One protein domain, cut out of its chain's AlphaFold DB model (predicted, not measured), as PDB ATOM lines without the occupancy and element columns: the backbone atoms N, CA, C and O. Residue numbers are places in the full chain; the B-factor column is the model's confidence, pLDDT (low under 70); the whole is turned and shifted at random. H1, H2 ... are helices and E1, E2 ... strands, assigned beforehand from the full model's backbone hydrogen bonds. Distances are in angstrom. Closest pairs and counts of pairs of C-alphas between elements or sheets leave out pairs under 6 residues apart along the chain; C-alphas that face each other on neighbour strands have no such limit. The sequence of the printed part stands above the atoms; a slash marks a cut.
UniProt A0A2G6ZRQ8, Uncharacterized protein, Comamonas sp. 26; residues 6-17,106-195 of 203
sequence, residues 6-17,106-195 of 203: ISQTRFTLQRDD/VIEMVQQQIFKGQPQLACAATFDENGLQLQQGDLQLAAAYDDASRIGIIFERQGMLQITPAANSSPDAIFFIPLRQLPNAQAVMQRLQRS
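What this domain is: This is residues 6 to 17 and 106 to 195 of the 203 residues of an uncharacterized protein of Comamonas sp. 26 (UniProt A0A2G6ZRQ8). A twisted sheet of four strands, E1 to E4, makes a wall, and a second, smaller sheet, E5 to E7, stands out from one face of it, its edge strand E7 crossing over E1, E2 and E3. H2 packs on that same face, over E1 and E2, while H1 sits out at one end of the wall, and the wall's other face is bare. The printed part has 102 residues, with named elements in the order E1 H1 E2 E3 E4 E5 E6 E7 H2; both sheets are antiparallel, ordered E1 E2 E3 E4 and E5 E6 E7. The class is mixed, helices and strands; the whole is compact, with a radius of gyration of the C-alphas of 12.9 A and spans of 35 by 30 by 22 A.

How they stand to each other: E1, residues 6 to 14, bends by 58 degrees at residue 10. It is the antiparallel neighbour of E2, residues 120 to 128, with N 9 and O 125 2.9 A apart. H1, residues 106 to 114, is not on this sheet, but only just, with 4 pairs of C-alphas within 10 A. E2 forms a hairpin with E3, residues 131 to 136, where N 126 and O 133 are 2.8 A apart. E3 forms another with E4, residues 139 to 144, where N 134 and O 141 are 2.8 A apart. E2, E3 and E4 are a meander, each strand the antiparallel neighbour of the one before. E5, residues 151 to 157, E6, residues 160 to 165, and E7, residues 175 to 178, form a second meander; N 162 and O 155 are 2.8 A apart, and N 163 and O 175 3.0 A. The closest C-alphas of E3 and E7, those of Gln 136 and Phe 175, are 6.6 A apart; those of E2 and E7, Ala 125 and Ile 177, 7.5 A. H2, residues 185 to 192, is on the first sheet at a height of 8.6 A, over E1 and, only just, E2, on which 3 of its C-alphas fall. It runs across the strands, at 71 degrees to E1 on the local plane. The closest C-alphas of E1 and H2 are those of Ile 6 and Val 188, 6.6 A apart. H2 only grazes the second sheet. Every O i to N i+4 pair is within hydrogen-bond range in H2, and 4 of 5 in H1.

Where its parts are: E1 begins at C-alpha 6, (139.660, 149.659, 119.644), and is 24.2 A long. H1 is 10.5 A long and E2 25.9 A. E3 measures 16.8 A, E4 17.0 A, E5 17.6 A, E6 16.2 A and E7 10.2 A. E7 begins at C-alpha 175, (139.590, 135.020, 108.703). H2, 10.3 A long, ends at C-alpha 192, (148.027, 142.376, 117.449).

The domain as a whole: The two C-alphas farthest apart, those of Glu 108 and Glu 129, are 36.1 A apart. Residues 18 to 105 are not printed, and C-alphas 17 and 106 are 12.8 A apart across this cut. Of the links that are printed whole, none is long. The mean pLDDT of the printed part is 85.9, and residues 167 to 172, in the link from E6 to E7, are under 70.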
ATOM      1  N   ILE A   6     138.602 149.045 120.461       85.88
ATOM      2  CA  ILE A   6     139.660 149.659 119.644       85.88
ATOM      3  C   ILE A   6     139.129 149.930 118.231       85.88
ATOM      4  O   ILE A   6     139.369 150.992 117.650       85.88
ATOM      5  N   SER A   7     138.420 148.950 117.667       90.06
ATOM      6  CA  SER A   7     137.844 149.027 116.329       90.06
ATOM      7  C   SER A   7     136.669 148.072 116.175       90.06
ATOM      8  O   SER A   7     136.726 146.929 116.619       90.06
ATOM      9  N   GLN A   8     135.616 148.521 115.499       90.75
ATOM     10  CA  GLN A   8     134.492 147.679 115.115       90.75
ATOM     11  C   GLN A   8     134.058 148.039 113.702       90.75
ATOM     12  O   GLN A   8     133.855 149.210 113.385       90.75
ATOM     13  N   THR A   9     133.910 147.033 112.847       91.75
ATOM     14  CA  THR A   9     133.498 147.242 111.460       91.75
ATOM     15  C   THR A   9     132.702 146.060 110.924       91.75
ATOM     16  O   THR A   9     132.894 144.909 111.329       91.75
ATOM     17  N   ARG A  10     131.798 146.361 109.995       92.25
ATOM     18  CA  ARG A  10     131.114 145.386 109.148       92.25
ATOM     19  C   ARG A  10     131.513 145.678 107.718       92.25
ATOM     20  O   ARG A  10     131.466 146.829 107.291       92.25
ATOM     21  N   PHE A  11     131.897 144.645 106.992       92.00
ATOM     22  CA  PHE A  11     132.409 144.799 105.645       92.00
ATOM     23  C   PHE A  11     132.077 143.602 104.771       92.00
ATOM     24  O   PHE A  11     131.704 142.532 105.246       92.00
ATOM     25  N   THR A  12     132.233 143.805 103.470       90.62
ATOM     26  CA  THR A  12     132.046 142.760 102.473       90.62
ATOM     27  C   THR A  12     133.404 142.375 101.919       90.62
ATOM     28  O   THR A  12     134.117 143.202 101.346       90.62
ATOM     29  N   LEU A  13     133.757 141.109 102.096       90.94
ATOM     30  CA  LEU A  13     134.981 140.531 101.575       90.94
ATOM     31  C   LEU A  13     134.738 140.061 100.141       90.94
ATOM     32  O   LEU A  13     133.816 139.285  99.893       90.94
ATOM     33  N   GLN A  14     135.556 140.531  99.204       91.69
ATOM     34  CA  GLN A  14     135.482 140.137  97.798       91.69
ATOM     35  C   GLN A  14     136.378 138.928  97.537       91.69
ATOM     36  O   GLN A  14     137.528 138.885  97.989       91.69
ATOM     37  N   ARG A  15     135.874 137.957  96.770       88.62
ATOM     38  CA  ARG A  15     136.627 136.740  96.430       88.62
ATOM     39  C   ARG A  15     137.946 137.052  95.737       88.62
ATOM     40  O   ARG A  15     138.971 136.464  96.075       88.62
ATOM     41  N   ASP A  16     137.925 137.997  94.807       87.56
ATOM     42  CA  ASP A  16     139.089 138.333  93.989       87.56
ATOM     43  C   ASP A  16     140.222 138.945  94.827       87.56
ATOM     44  O   ASP A  16     141.399 138.676  94.572       87.56
ATOM     45  N   ASP A  17     139.888 139.705  95.873       87.31
ATOM     46  CA  ASP A  17     140.873 140.308  96.774       87.31
ATOM     47  C   ASP A  17     141.524 139.262  97.690       87.31
ATOM     48  O   ASP A  17     142.749 139.258  97.869       87.31
ATOM     49  N   VAL A 106     144.999 126.866  95.154       81.88
ATOM     50  CA  VAL A 106     144.633 128.072  95.925       81.88
ATOM     51  C   VAL A 106     143.313 128.655  95.424       81.88
ATOM     52  O   VAL A 106     142.460 129.003  96.234       81.88
ATOM     53  N   ILE A 107     143.131 128.742  94.105       84.06
ATOM     54  CA  ILE A 107     141.889 129.243  93.498       84.06
ATOM     55  C   ILE A 107     140.707 128.359  93.907       84.06
ATOM     56  O   ILE A 107     139.695 128.870  94.380       84.06
ATOM     57  N   GLU A 108     140.857 127.039  93.796       84.62
ATOM     58  CA  GLU A 108     139.833 126.066  94.190       84.62
ATOM     59  C   GLU A 108     139.501 126.160  95.679       84.62
ATOM     60  O   GLU A 108     138.327 126.192  96.039       84.62
ATOM     61  N   MET A 109     140.508 126.290  96.545       84.19
ATOM     62  CA  MET A 109     140.311 126.453  97.984       84.19
ATOM     63  C   MET A 109     139.531 127.736  98.312       84.19
ATOM     64  O   MET A 109     138.550 127.697  99.055       84.19
ATOM     65  N   VAL A 110     139.906 128.872  97.715       84.44
ATOM     66  CA  VAL A 110     139.196 130.146  97.918       84.44
ATOM     67  C   VAL A 110     137.760 130.050  97.412       84.44
ATOM     68  O   VAL A 110     136.826 130.415  98.126       84.44
ATOM     69  N   GLN A 111     137.560 129.522  96.206       85.81
ATOM     70  CA  GLN A 111     136.243 129.442  95.593       85.81
ATOM     71  C   GLN A 111     135.319 128.453  96.313       85.81
ATOM     72  O   GLN A 111     134.159 128.783  96.557       85.81
ATOM     73  N   GLN A 112     135.799 127.250  96.627       83.88
ATOM     74  CA  GLN A 112     134.957 126.154  97.110       83.88
ATOM     75  C   GLN A 112     134.859 126.103  98.635       83.88
ATOM     76  O   GLN A 112     133.784 125.809  99.149       83.88
ATOM     77  N   GLN A 113     135.940 126.400  99.362       81.81
ATOM     78  CA  GLN A 113     135.965 126.246 100.821       81.81
ATOM     79  C   GLN A 113     135.661 127.556 101.546       81.81
ATOM     80  O   GLN A 113     134.840 127.568 102.458       81.81
ATOM     81  N   ILE A 114     136.280 128.663 101.124       82.81
ATOM     82  CA  ILE A 114     136.111 129.958 101.800       82.81
ATOM     83  C   ILE A 114     134.795 130.605 101.364       82.81
ATOM     84  O   ILE A 114     133.944 130.905 102.195       82.81
ATOM     85  N   PHE A 115     134.610 130.786 100.056       86.19
ATOM     86  CA  PHE A 115     133.447 131.487  99.511       86.19
ATOM     87  C   PHE A 115     132.260 130.575  99.192       86.19
ATOM     88  O   PHE A 115     131.177 131.083  98.921       86.19
ATOM     89  N   LYS A 116     132.430 129.244  99.211       85.06
ATOM     90  CA  LYS A 116     131.371 128.263  98.890       85.06
ATOM     91  C   LYS A 116     130.626 128.593  97.580       85.06
ATOM     92  O   LYS A 116     129.409 128.465  97.485       85.06
ATOM     93  N   GLY A 117     131.353 129.081  96.573       81.31
ATOM     94  CA  GLY A 117     130.814 129.513  95.279       81.31
ATOM     95  C   GLY A 117     130.253 130.941  95.232       81.31
ATOM     96  O   GLY A 117     129.945 131.420  94.142       81.31
ATOM     97  N   GLN A 118     130.162 131.650  96.359       85.31
ATOM     98  CA  GLN A 118     129.682 133.032  96.404       85.31
ATOM     99  C   GLN A 118     130.745 134.023  95.884       85.31
ATOM    100  O   GLN A 118     131.946 133.794  96.033       85.31
ATOM    101  N   PRO A 119     130.347 135.145  95.259       85.75
ATOM    102  CA  PRO A 119     131.297 136.170  94.822       85.75
ATOM    103  C   PRO A 119     131.833 137.020  95.986       85.75
ATOM    104  O   PRO A 119     132.933 137.566  95.900       85.75
ATOM    105  N   GLN A 120     131.069 137.120  97.076       91.12
ATOM    106  CA  GLN A 120     131.369 137.980  98.214       91.12
ATOM    107  C   GLN A 120     130.843 137.382  99.526       91.12
ATOM    108  O   GLN A 120     129.860 136.645  99.504       91.12
ATOM    109  N   LEU A 121     131.464 137.727 100.656       90.25
ATOM    110  CA  LEU A 121     131.063 137.284 101.998       90.25
ATOM    111  C   LEU A 121     130.835 138.478 102.925       90.25
ATOM    112  O   LEU A 121     131.673 139.377 103.010       90.25
ATOM    113  N   ALA A 122     129.725 138.458 103.661       90.81
ATOM    114  CA  ALA A 122     129.489 139.412 104.737       90.81
ATOM    115  C   ALA A 122     130.364 139.061 105.945       90.81
ATOM    116  O   ALA A 122     130.376 137.916 106.410       90.81
ATOM    117  N   CYS A 123     131.095 140.053 106.439       92.62
ATOM    118  CA  CYS A 123     132.048 139.900 107.523       92.62
ATOM    119  C   CYS A 123     131.838 140.976 108.590       92.62
ATOM    120  O   CYS A 123     131.393 142.093 108.310       92.62
ATOM    121  N   ALA A 124     132.197 140.645 109.823       92.44
ATOM    122  CA  ALA A 124     132.275 141.590 110.921       92.44
ATOM    123  C   ALA A 124     133.561 141.344 111.704       92.44
ATOM    124  O   ALA A 124     133.941 140.200 111.944       92.44
ATOM    125  N   ALA A 125     134.226 142.418 112.104       93.38
ATOM    126  CA  ALA A 125     135.403 142.345 112.951       93.38
ATOM    127  C   ALA A 125     135.265 143.362 114.079       93.38
ATOM    128  O   ALA A 125     135.016 144.544 113.840       93.38
ATOM    129  N   THR A 126     135.427 142.879 115.304       93.38
ATOM    130  CA  THR A 126     135.485 143.691 116.513       93.38
ATOM    131  C   THR A 126     136.793 143.381 117.217       93.38
ATOM    132  O   THR A 126     137.109 142.221 117.470       93.38
ATOM    133  N   PHE A 127     137.550 144.425 117.513       92.12
ATOM    134  CA  PHE A 127     138.791 144.381 118.262       92.12
ATOM    135  C   PHE A 127     138.604 145.238 119.501       92.12
ATOM    136  O   PHE A 127     138.355 146.441 119.400       92.12
ATOM    137  N   ASP A 128     138.732 144.618 120.661       91.56
ATOM    138  CA  ASP A 128     138.768 145.307 121.940       91.56
ATOM    139  C   ASP A 128     140.165 145.183 122.565       91.56
ATOM    140  O   ASP A 128     141.102 144.688 121.932       91.56
ATOM    141  N   GLU A 129     140.346 145.709 123.773       87.38
ATOM    142  CA  GLU A 129     141.631 145.660 124.483       87.38
ATOM    143  C   GLU A 129     142.065 144.235 124.876       87.38
ATOM    144  O   GLU A 129     143.268 143.929 124.901       87.38
ATOM    145  N   ASN A 130     141.096 143.356 125.135       87.31
ATOM    146  CA  ASN A 130     141.290 142.028 125.716       87.31
ATOM    147  C   ASN A 130     141.281 140.917 124.657       87.31
ATOM    148  O   ASN A 130     141.948 139.896 124.821       87.31
ATOM    149  N   GLY A 131     140.575 141.114 123.551       89.75
ATOM    150  CA  GLY A 131     140.422 140.114 122.514       89.75
ATOM    151  C   GLY A 131     139.830 140.636 121.215       89.75
ATOM    152  O   GLY A 131     139.748 141.835 120.933       89.75
ATOM    153  N   LEU A 132     139.451 139.668 120.393       92.19
ATOM    154  CA  LEU A 132     138.878 139.863 119.077       92.19
ATOM    155  C   LEU A 132     137.638 138.993 118.905       92.19
ATOM    156  O   LEU A 132     137.547 137.884 119.438       92.19
ATOM    157  N   GLN A 133     136.696 139.506 118.125       92.38
ATOM    158  CA  GLN A 133     135.512 138.798 117.663       92.38
ATOM    159  C   GLN A 133     135.394 138.989 116.157       92.38
ATOM    160  O   GLN A 133     135.221 140.106 115.669       92.38
ATOM    161  N   LEU A 134     135.506 137.894 115.418       91.94
ATOM    162  CA  LEU A 134     135.479 137.858 113.966       91.94
ATOM    163  C   LEU A 134     134.305 137.012 113.506       91.94
ATOM    164  O   LEU A 134     134.036 135.948 114.059       91.94
ATOM    165  N   GLN A 135     133.655 137.466 112.449       91.38
ATOM    166  CA  GLN A 135     132.626 136.733 111.743       91.38
ATOM    167  C   GLN A 135     132.893 136.834 110.242       91.38
ATOM    168  O   GLN A 135     133.118 137.929 109.731       91.38
ATOM    169  N   GLN A 136     132.858 135.704 109.540       89.50
ATOM    170  CA  GLN A 136     133.027 135.619 108.088       89.50
ATOM    171  C   GLN A 136     132.046 134.576 107.543       89.50
ATOM    172  O   GLN A 136     132.289 133.372 107.632       89.50
ATOM    173  N   GLY A 137     130.909 135.037 107.013       86.25
ATOM    174  CA  GLY A 137     129.779 134.159 106.708       86.25
ATOM    175  C   GLY A 137     129.283 133.430 107.964       86.25
ATOM    176  O   GLY A 137     128.968 134.065 108.972       86.25
ATOM    177  N   ASP A 138     129.261 132.097 107.906       83.88
ATOM    178  CA  ASP A 138     128.848 131.230 109.020       83.88
ATOM    179  C   ASP A 138     129.954 131.026 110.069       83.88
ATOM    180  O   ASP A 138     129.701 130.500 111.152       83.88
ATOM    181  N   LEU A 139     131.199 131.399 109.750       86.31
ATOM    182  CA  LEU A 139     132.338 131.208 110.641       86.31
ATOM    183  C   LEU A 139     132.388 132.325 111.674       86.31
ATOM    184  O   LEU A 139     132.272 133.502 111.328       86.31
ATOM    185  N   GLN A 140     132.624 131.955 112.928       89.00
ATOM    186  CA  GLN A 140     132.810 132.889 114.031       89.00
ATOM    187  C   GLN A 140     134.036 132.499 114.848       89.00
ATOM    188  O   GLN A 140     134.281 131.320 115.101       89.00
ATOM    189  N   LEU A 141     134.795 133.497 115.280       88.38
ATOM    190  CA  LEU A 141     135.923 133.334 116.184       88.38
ATOM    191  C   LEU A 141     135.864 134.428 117.236       88.38
ATOM    192  O   LEU A 141     135.943 135.604 116.907       88.38
ATOM    193  N   ALA A 142     135.780 134.032 118.499       89.50
ATOM    194  CA  ALA A 142     135.952 134.924 119.634       89.50
ATOM    195  C   ALA A 142     137.090 134.385 120.501       89.50
ATOM    196  O   ALA A 142     137.040 133.230 120.948       89.50
ATOM    197  N   ALA A 143     138.126 135.194 120.698       89.00
ATOM    198  CA  ALA A 143     139.324 134.790 121.421       89.00
ATOM    199  C   ALA A 143     140.021 135.987 122.074       89.00
ATOM    200  O   ALA A 143     140.004 137.094 121.533       89.00
ATOM    201  N   ALA A 144     140.666 135.745 123.215       88.88
ATOM    202  CA  ALA A 144     141.650 136.673 123.762       88.88
ATOM    203  C   ALA A 144     142.925 136.633 122.906       88.88
ATOM    204  O   ALA A 144     143.246 135.599 122.319       88.88
ATOM    205  N   TYR A 145     143.666 137.739 122.830       85.25
ATOM    206  CA  TYR A 145     144.864 137.819 121.974       85.25
ATOM    207  C   TYR A 145     145.975 136.841 122.375       85.25
ATOM    208  O   TYR A 145     146.809 136.471 121.552       85.25
ATOM    209  N   ASP A 146     146.010 136.483 123.648       85.25
ATOM    210  CA  ASP A 146     146.974 135.632 124.336       85.25
ATOM    211  C   ASP A 146     146.522 134.163 124.413       85.25
ATOM    212  O   ASP A 146     147.288 133.294 124.830       85.25
ATOM    213  N   ASP A 147     145.318 133.852 123.923       84.19
ATOM    214  CA  ASP A 147     144.803 132.488 123.864       84.19
ATOM    215  C   ASP A 147     145.345 131.727 122.639       84.19
ATOM    216  O   ASP A 147     144.701 131.627 121.589       84.19
ATOM    217  N   ALA A 148     146.528 131.133 122.798       79.50
ATOM    218  CA  ALA A 148     147.162 130.277 121.792       79.50
ATOM    219  C   ALA A 148     146.378 128.979 121.486       79.50
ATOM    220  O   ALA A 148     146.669 128.292 120.507       79.50
ATOM    221  N   SER A 149     145.379 128.620 122.305       81.12
ATOM    222  CA  SER A 149     144.498 127.470 122.041       81.12
ATOM    223  C   SER A 149     143.370 127.802 121.059       81.12
ATOM    224  O   SER A 149     142.753 126.895 120.489       81.12
ATOM    225  N   ARG A 150     143.125 129.099 120.826       82.38
ATOM    226  CA  ARG A 150     142.120 129.612 119.888       82.38
ATOM    227  C   ARG A 150     142.722 130.354 118.712       82.38
ATOM    228  O   ARG A 150     142.220 130.200 117.603       82.38
ATOM    229  N   ILE A 151     143.795 131.106 118.923       83.38
ATOM    230  CA  ILE A 151     144.514 131.839 117.883       83.38
ATOM    231  C   ILE A 151     145.797 131.080 117.553       83.38
ATOM    232  O   ILE A 151     146.660 130.910 118.407       83.38
ATOM    233  N   GLY A 152     145.928 130.636 116.305       81.50
ATOM    234  CA  GLY A 152     147.131 129.971 115.822       81.50
ATOM    235  C   GLY A 152     148.147 130.978 115.299       81.50
ATOM    236  O   GLY A 152     149.217 131.152 115.874       81.50
ATOM    237  N   ILE A 153     147.814 131.630 114.184       84.25
ATOM    238  CA  ILE A 153     148.731 132.533 113.482       84.25
ATOM    239  C   ILE A 153     147.985 133.800 113.077       84.25
ATOM    240  O   ILE A 153     146.891 133.743 112.518       84.25
ATOM    241  N   ILE A 154     148.611 134.944 113.330       87.12
ATOM    242  CA  ILE A 154     148.183 136.264 112.885       87.12
ATOM    243  C   ILE A 154     149.293 136.827 112.009       87.12
ATOM    244  O   ILE A 154     150.442 136.909 112.436       87.12
ATOM    245  N   PHE A 155     148.972 137.252 110.796       87.06
ATOM    246  CA  PHE A 155     149.937 137.946 109.950       87.06
ATOM    247  C   PHE A 155     149.235 138.883 108.977       87.06
ATOM    248  O   PHE A 155     148.053 138.739 108.673       87.06
ATOM    249  N   GLU A 156     149.981 139.858 108.479       88.56
ATOM    250  CA  GLU A 156     149.500 140.839 107.515       88.56
ATOM    251  C   GLU A 156     150.234 140.654 106.191       88.56
ATOM    252  O   GLU A 156     151.434 140.368 106.155       88.56
ATOM    253  N   ARG A 157     149.500 140.779 105.085       82.62
ATOM    254  CA  ARG A 157     150.087 140.814 103.750       82.62
ATOM    255  C   ARG A 157     149.228 141.642 102.806       82.62
ATOM    256  O   ARG A 157     148.045 141.368 102.647       82.62
ATOM    257  N   GLN A 158     149.850 142.590 102.103       83.88
ATOM    258  CA  GLN A 158     149.196 143.447 101.099       83.88
ATOM    259  C   GLN A 158     147.992 144.245 101.639       83.88
ATOM    260  O   GLN A 158     147.042 144.525 100.913       83.88
ATOM    261  N   GLY A 159     148.026 144.635 102.912       85.38
ATOM    262  CA  GLY A 159     146.933 145.335 103.583       85.38
ATOM    263  C   GLY A 159     145.779 144.426 104.006       85.38
ATOM    264  O   GLY A 159     144.734 144.936 104.413       85.38
ATOM    265  N   MET A 160     145.949 143.106 103.918       88.19
ATOM    266  CA  MET A 160     145.002 142.106 104.400       88.19
ATOM    267  C   MET A 160     145.567 141.432 105.645       88.19
ATOM    268  O   MET A 160     146.605 140.767 105.597       88.19
ATOM    269  N   LEU A 161     144.858 141.589 106.756       89.69
ATOM    270  CA  LEU A 161     145.118 140.852 107.978       89.69
ATOM    271  C   LEU A 161     144.500 139.456 107.854       89.69
ATOM    272  O   LEU A 161     143.329 139.317 107.498       89.69
ATOM    273  N   GLN A 162     145.299 138.436 108.141       89.62
ATOM    274  CA  GLN A 162     144.896 137.038 108.149       89.62
ATOM    275  C   GLN A 162     145.034 136.485 109.562       89.62
ATOM    276  O   GLN A 162     146.088 136.619 110.188       89.62
ATOM    277  N   ILE A 163     143.961 135.874 110.058       87.50
ATOM    278  CA  ILE A 163     143.923 135.231 111.371       87.50
ATOM    279  C   ILE A 163     143.487 133.783 111.174       87.50
ATOM    280  O   ILE A 163     142.372 133.506 110.729       87.50
ATOM    281  N   THR A 164     144.384 132.861 111.503       86.44
ATOM    282  CA  THR A 164     144.141 131.420 111.481       86.44
ATOM    283  C   THR A 164     143.898 130.948 112.913       86.44
ATOM    284  O   THR A 164     144.771 131.151 113.766       86.44
ATOM    285  N   PRO A 165     142.746 130.328 113.217       83.44
ATOM    286  CA  PRO A 165     142.510 129.696 114.501       83.44
ATOM    287  C   PRO A 165     143.505 128.571 114.759       83.44
ATOM    288  O   PRO A 165     144.076 127.983 113.841       83.44
ATOM    289  N   ALA A 166     143.696 128.236 116.027       80.62
ATOM    290  CA  ALA A 166     144.441 127.038 116.373       80.62
ATOM    291  C   ALA A 166     143.679 125.787 115.896       80.62
ATOM    292  O   ALA A 166     142.443 125.760 115.883       80.62
ATOM    293  N   ALA A 167     144.420 124.731 115.546       68.94
ATOM    294  CA  ALA A 167     143.883 123.510 114.937       68.94
ATOM    295  C   ALA A 167     142.732 122.861 115.731       68.94
ATOM    296  O   ALA A 167     141.853 122.235 115.149       68.94
ATOM    297  N   ASN A 168     142.707 123.047 117.051       61.94
ATOM    298  CA  ASN A 168     141.697 122.463 117.935       61.94
ATOM    299  C   ASN A 168     140.381 123.261 117.976       61.94
ATOM    300  O   ASN A 168     139.372 122.737 118.432       61.94
ATOM    301  N   SER A 169     140.391 124.521 117.528       61.09
ATOM    302  CA  SER A 169     139.232 125.420 117.596       61.09
ATOM    303  C   SER A 169     138.435 125.439 116.291       61.09
ATOM    304  O   SER A 169     137.207 125.429 116.318       61.09
ATOM    305  N   SER A 170     139.117 125.452 115.142       62.25
ATOM    306  CA  SER A 170     138.530 125.295 113.800       62.25
ATOM    307  C   SER A 170     139.663 125.098 112.786       62.25
ATOM    308  O   SER A 170     140.218 126.092 112.314       62.25
ATOM    309  N   PRO A 171     140.044 123.848 112.468       57.00
ATOM    310  CA  PRO A 171     141.303 123.550 111.779       57.00
ATOM    311  C   PRO A 171     141.420 124.107 110.352       57.00
ATOM    312  O   PRO A 171     142.539 124.281 109.879       57.00
ATOM    313  N   ASP A 172     140.301 124.456 109.708       64.31
ATOM    314  CA  ASP A 172     140.268 124.878 108.298       64.31
ATOM    315  C   ASP A 172     139.722 126.303 108.082       64.31
ATOM    316  O   ASP A 172     139.451 126.715 106.952       64.31
ATOM    317  N   ALA A 173     139.536 127.081 109.151       77.00
ATOM    318  CA  ALA A 173     139.023 128.443 109.040       77.00
ATOM    319  C   ALA A 173     140.170 129.455 108.888       77.00
ATOM    320  O   ALA A 173     141.146 129.426 109.627       77.00
ATOM    321  N   ILE A 174     140.048 130.394 107.950       85.25
ATOM    322  CA  ILE A 174     140.938 131.558 107.857       85.25
ATOM    323  C   ILE A 174     140.057 132.798 107.767       85.25
ATOM    324  O   ILE A 174     139.193 132.894 106.890       85.25
ATOM    325  N   PHE A 175     140.284 133.740 108.678       88.75
ATOM    326  CA  PHE A 175     139.590 135.020 108.703       88.75
ATOM    327  C   PHE A 175     140.421 136.069 107.971       88.75
ATOM    328  O   PHE A 175     141.596 136.265 108.289       88.75
ATOM    329  N   PHE A 176     139.800 136.748 107.009       90.56
ATOM    330  CA  PHE A 176     140.426 137.787 106.199       90.56
ATOM    331  C   PHE A 176     139.808 139.142 106.509       90.56
ATOM    332  O   PHE A 176     138.593 139.320 106.425       90.56
ATOM    333  N   ILE A 177     140.652 140.114 106.841       91.88
ATOM    334  CA  ILE A 177     140.202 141.435 107.268       91.88
ATOM    335  C   ILE A 177     140.998 142.501 106.508       91.88
ATOM    336  O   ILE A 177     142.203 142.649 106.734       91.88
ATOM    337  N   PRO A 178     140.362 143.258 105.600       91.00
ATOM    338  CA  PRO A 178     141.015 144.361 104.911       91.00
ATOM    339  C   PRO A 178     141.316 145.495 105.890       91.00
ATOM    340  O   PRO A 178     140.406 146.143 106.406       91.00
ATOM    341  N   LEU A 179     142.596 145.803 106.106       88.88
ATOM    342  CA  LEU A 179     143.009 146.872 107.023       88.88
ATOM    343  C   LEU A 179     142.466 148.242 106.601       88.88
ATOM    344  O   LEU A 179     142.203 149.089 107.445       88.88
ATOM    345  N   ARG A 180     142.230 148.450 105.299       89.06
ATOM    346  CA  ARG A 180     141.620 149.682 104.768       89.06
ATOM    347  C   ARG A 180     140.168 149.891 105.209       89.06
ATOM    348  O   ARG A 180     139.686 151.014 105.156       89.06
ATOM    349  N   GLN A 181     139.473 148.822 105.598       87.62
ATOM    350  CA  GLN A 181     138.071 148.850 106.031       87.62
ATOM    351  C   GLN A 181     137.936 148.848 107.563       87.62
ATOM    352  O   GLN A 181     136.822 148.920 108.085       87.62
ATOM    353  N   LEU A 182     139.062 148.768 108.283       87.94
ATOM    354  CA  LEU A 182     139.116 148.847 109.737       87.94
ATOM    355  C   LEU A 182     139.311 150.299 110.197       87.94
ATOM    356  O   LEU A 182     140.345 150.906 109.897       87.94
ATOM    357  N   PRO A 183     138.383 150.845 111.002       85.56
ATOM    358  CA  PRO A 183     138.649 152.043 111.790       85.56
ATOM    359  C   PRO A 183     139.884 151.815 112.666       85.56
ATOM    360  O   PRO A 183     140.057 150.727 113.211       85.56
ATOM    361  N   ASN A 184     140.759 152.808 112.815       87.88
ATOM    362  CA  ASN A 184     141.940 152.712 113.685       87.88
ATOM    363  C   ASN A 184     142.841 151.484 113.425       87.88
ATOM    364  O   ASN A 184     143.425 150.930 114.358       87.88
ATOM    365  N   ALA A 185     142.996 151.070 112.161       87.94
ATOM    366  CA  ALA A 185     143.797 149.901 111.786       87.94
ATOM    367  C   ALA A 185     145.217 149.899 112.393       87.94
ATOM    368  O   ALA A 185     145.730 148.845 112.759       87.94
ATOM    369  N   GLN A 186     145.837 151.073 112.561       87.19
ATOM    370  CA  GLN A 186     147.147 151.205 113.208       87.19
ATOM    371  C   GLN A 186     147.134 150.746 114.675       87.19
ATOM    372  O   GLN A 186     148.015 149.992 115.079       87.19
ATOM    373  N   ALA A 187     146.130 151.152 115.458       87.50
ATOM    374  CA  ALA A 187     146.003 150.760 116.863       87.50
ATOM    375  C   ALA A 187     145.720 149.255 116.999       87.50
ATOM    376  O   ALA A 187     146.314 148.581 117.841       87.50
ATOM    377  N   VAL A 188     144.881 148.710 116.111       88.31
ATOM    378  CA  VAL A 188     144.623 147.264 116.029       88.31
ATOM    379  C   VAL A 188     145.919 146.502 115.743       88.31
ATOM    380  O   VAL A 188     146.254 145.568 116.467       88.31
ATOM    381  N   MET A 189     146.702 146.931 114.750       89.06
ATOM    382  CA  MET A 189     147.975 146.286 114.415       89.06
ATOM    383  C   MET A 189     148.992 146.360 115.558       89.06
ATOM    384  O   MET A 189     149.631 145.355 115.855       89.06
ATOM    385  N   GLN A 190     149.104 147.499 116.248       88.75
ATOM    386  CA  GLN A 190     149.966 147.626 117.431       88.75
ATOM    387  C   GLN A 190     149.559 146.657 118.548       88.75
ATOM    388  O   GLN A 190     150.421 146.099 119.229       88.75
ATOM    389  N   ARG A 191     148.252 146.432 118.738       88.06
ATOM    390  CA  ARG A 191     147.754 145.464 119.723       88.06
ATOM    391  C   ARG A 191     148.022 144.023 119.296       88.06
ATOM    392  O   ARG A 191     148.439 143.222 120.136       88.06
ATOM    393  N   LEU A 192     147.806 143.706 118.020       87.19
ATOM    394  CA  LEU A 192     148.027 142.376 117.449       87.19
ATOM    395  C   LEU A 192     149.506 141.991 117.459       87.19
ATOM    396  O   LEU A 192     149.814 140.853 117.774       87.19
ATOM    397  N   GLN A 193     150.418 142.932 117.216       87.31
ATOM    398  CA  GLN A 193     151.868 142.705 117.288       87.31
ATOM    399  C   GLN A 193     152.353 142.228 118.664       87.31
ATOM    400  O   GLN A 193     153.421 141.632 118.761       87.31
ATOM    401  N   ARG A 194     151.581 142.478 119.728       85.69
ATOM    402  CA  ARG A 194     151.867 141.984 121.084       85.69
ATOM    403  C   ARG A 194     151.334 140.570 121.336       85.69
ATOM    404  O   ARG A 194     151.615 140.006 122.387       85.69
ATOM    405  N   SER A 195     150.524 140.019 120.429       83.25
ATOM    406  CA  SER A 195     150.010 138.654 120.543       83.25
ATOM    407  C   SER A 195     151.128 137.642 120.269       83.25
ATOM    408  O   SER A 195     151.887 137.827 119.315       83.25
TER     409      SER A 195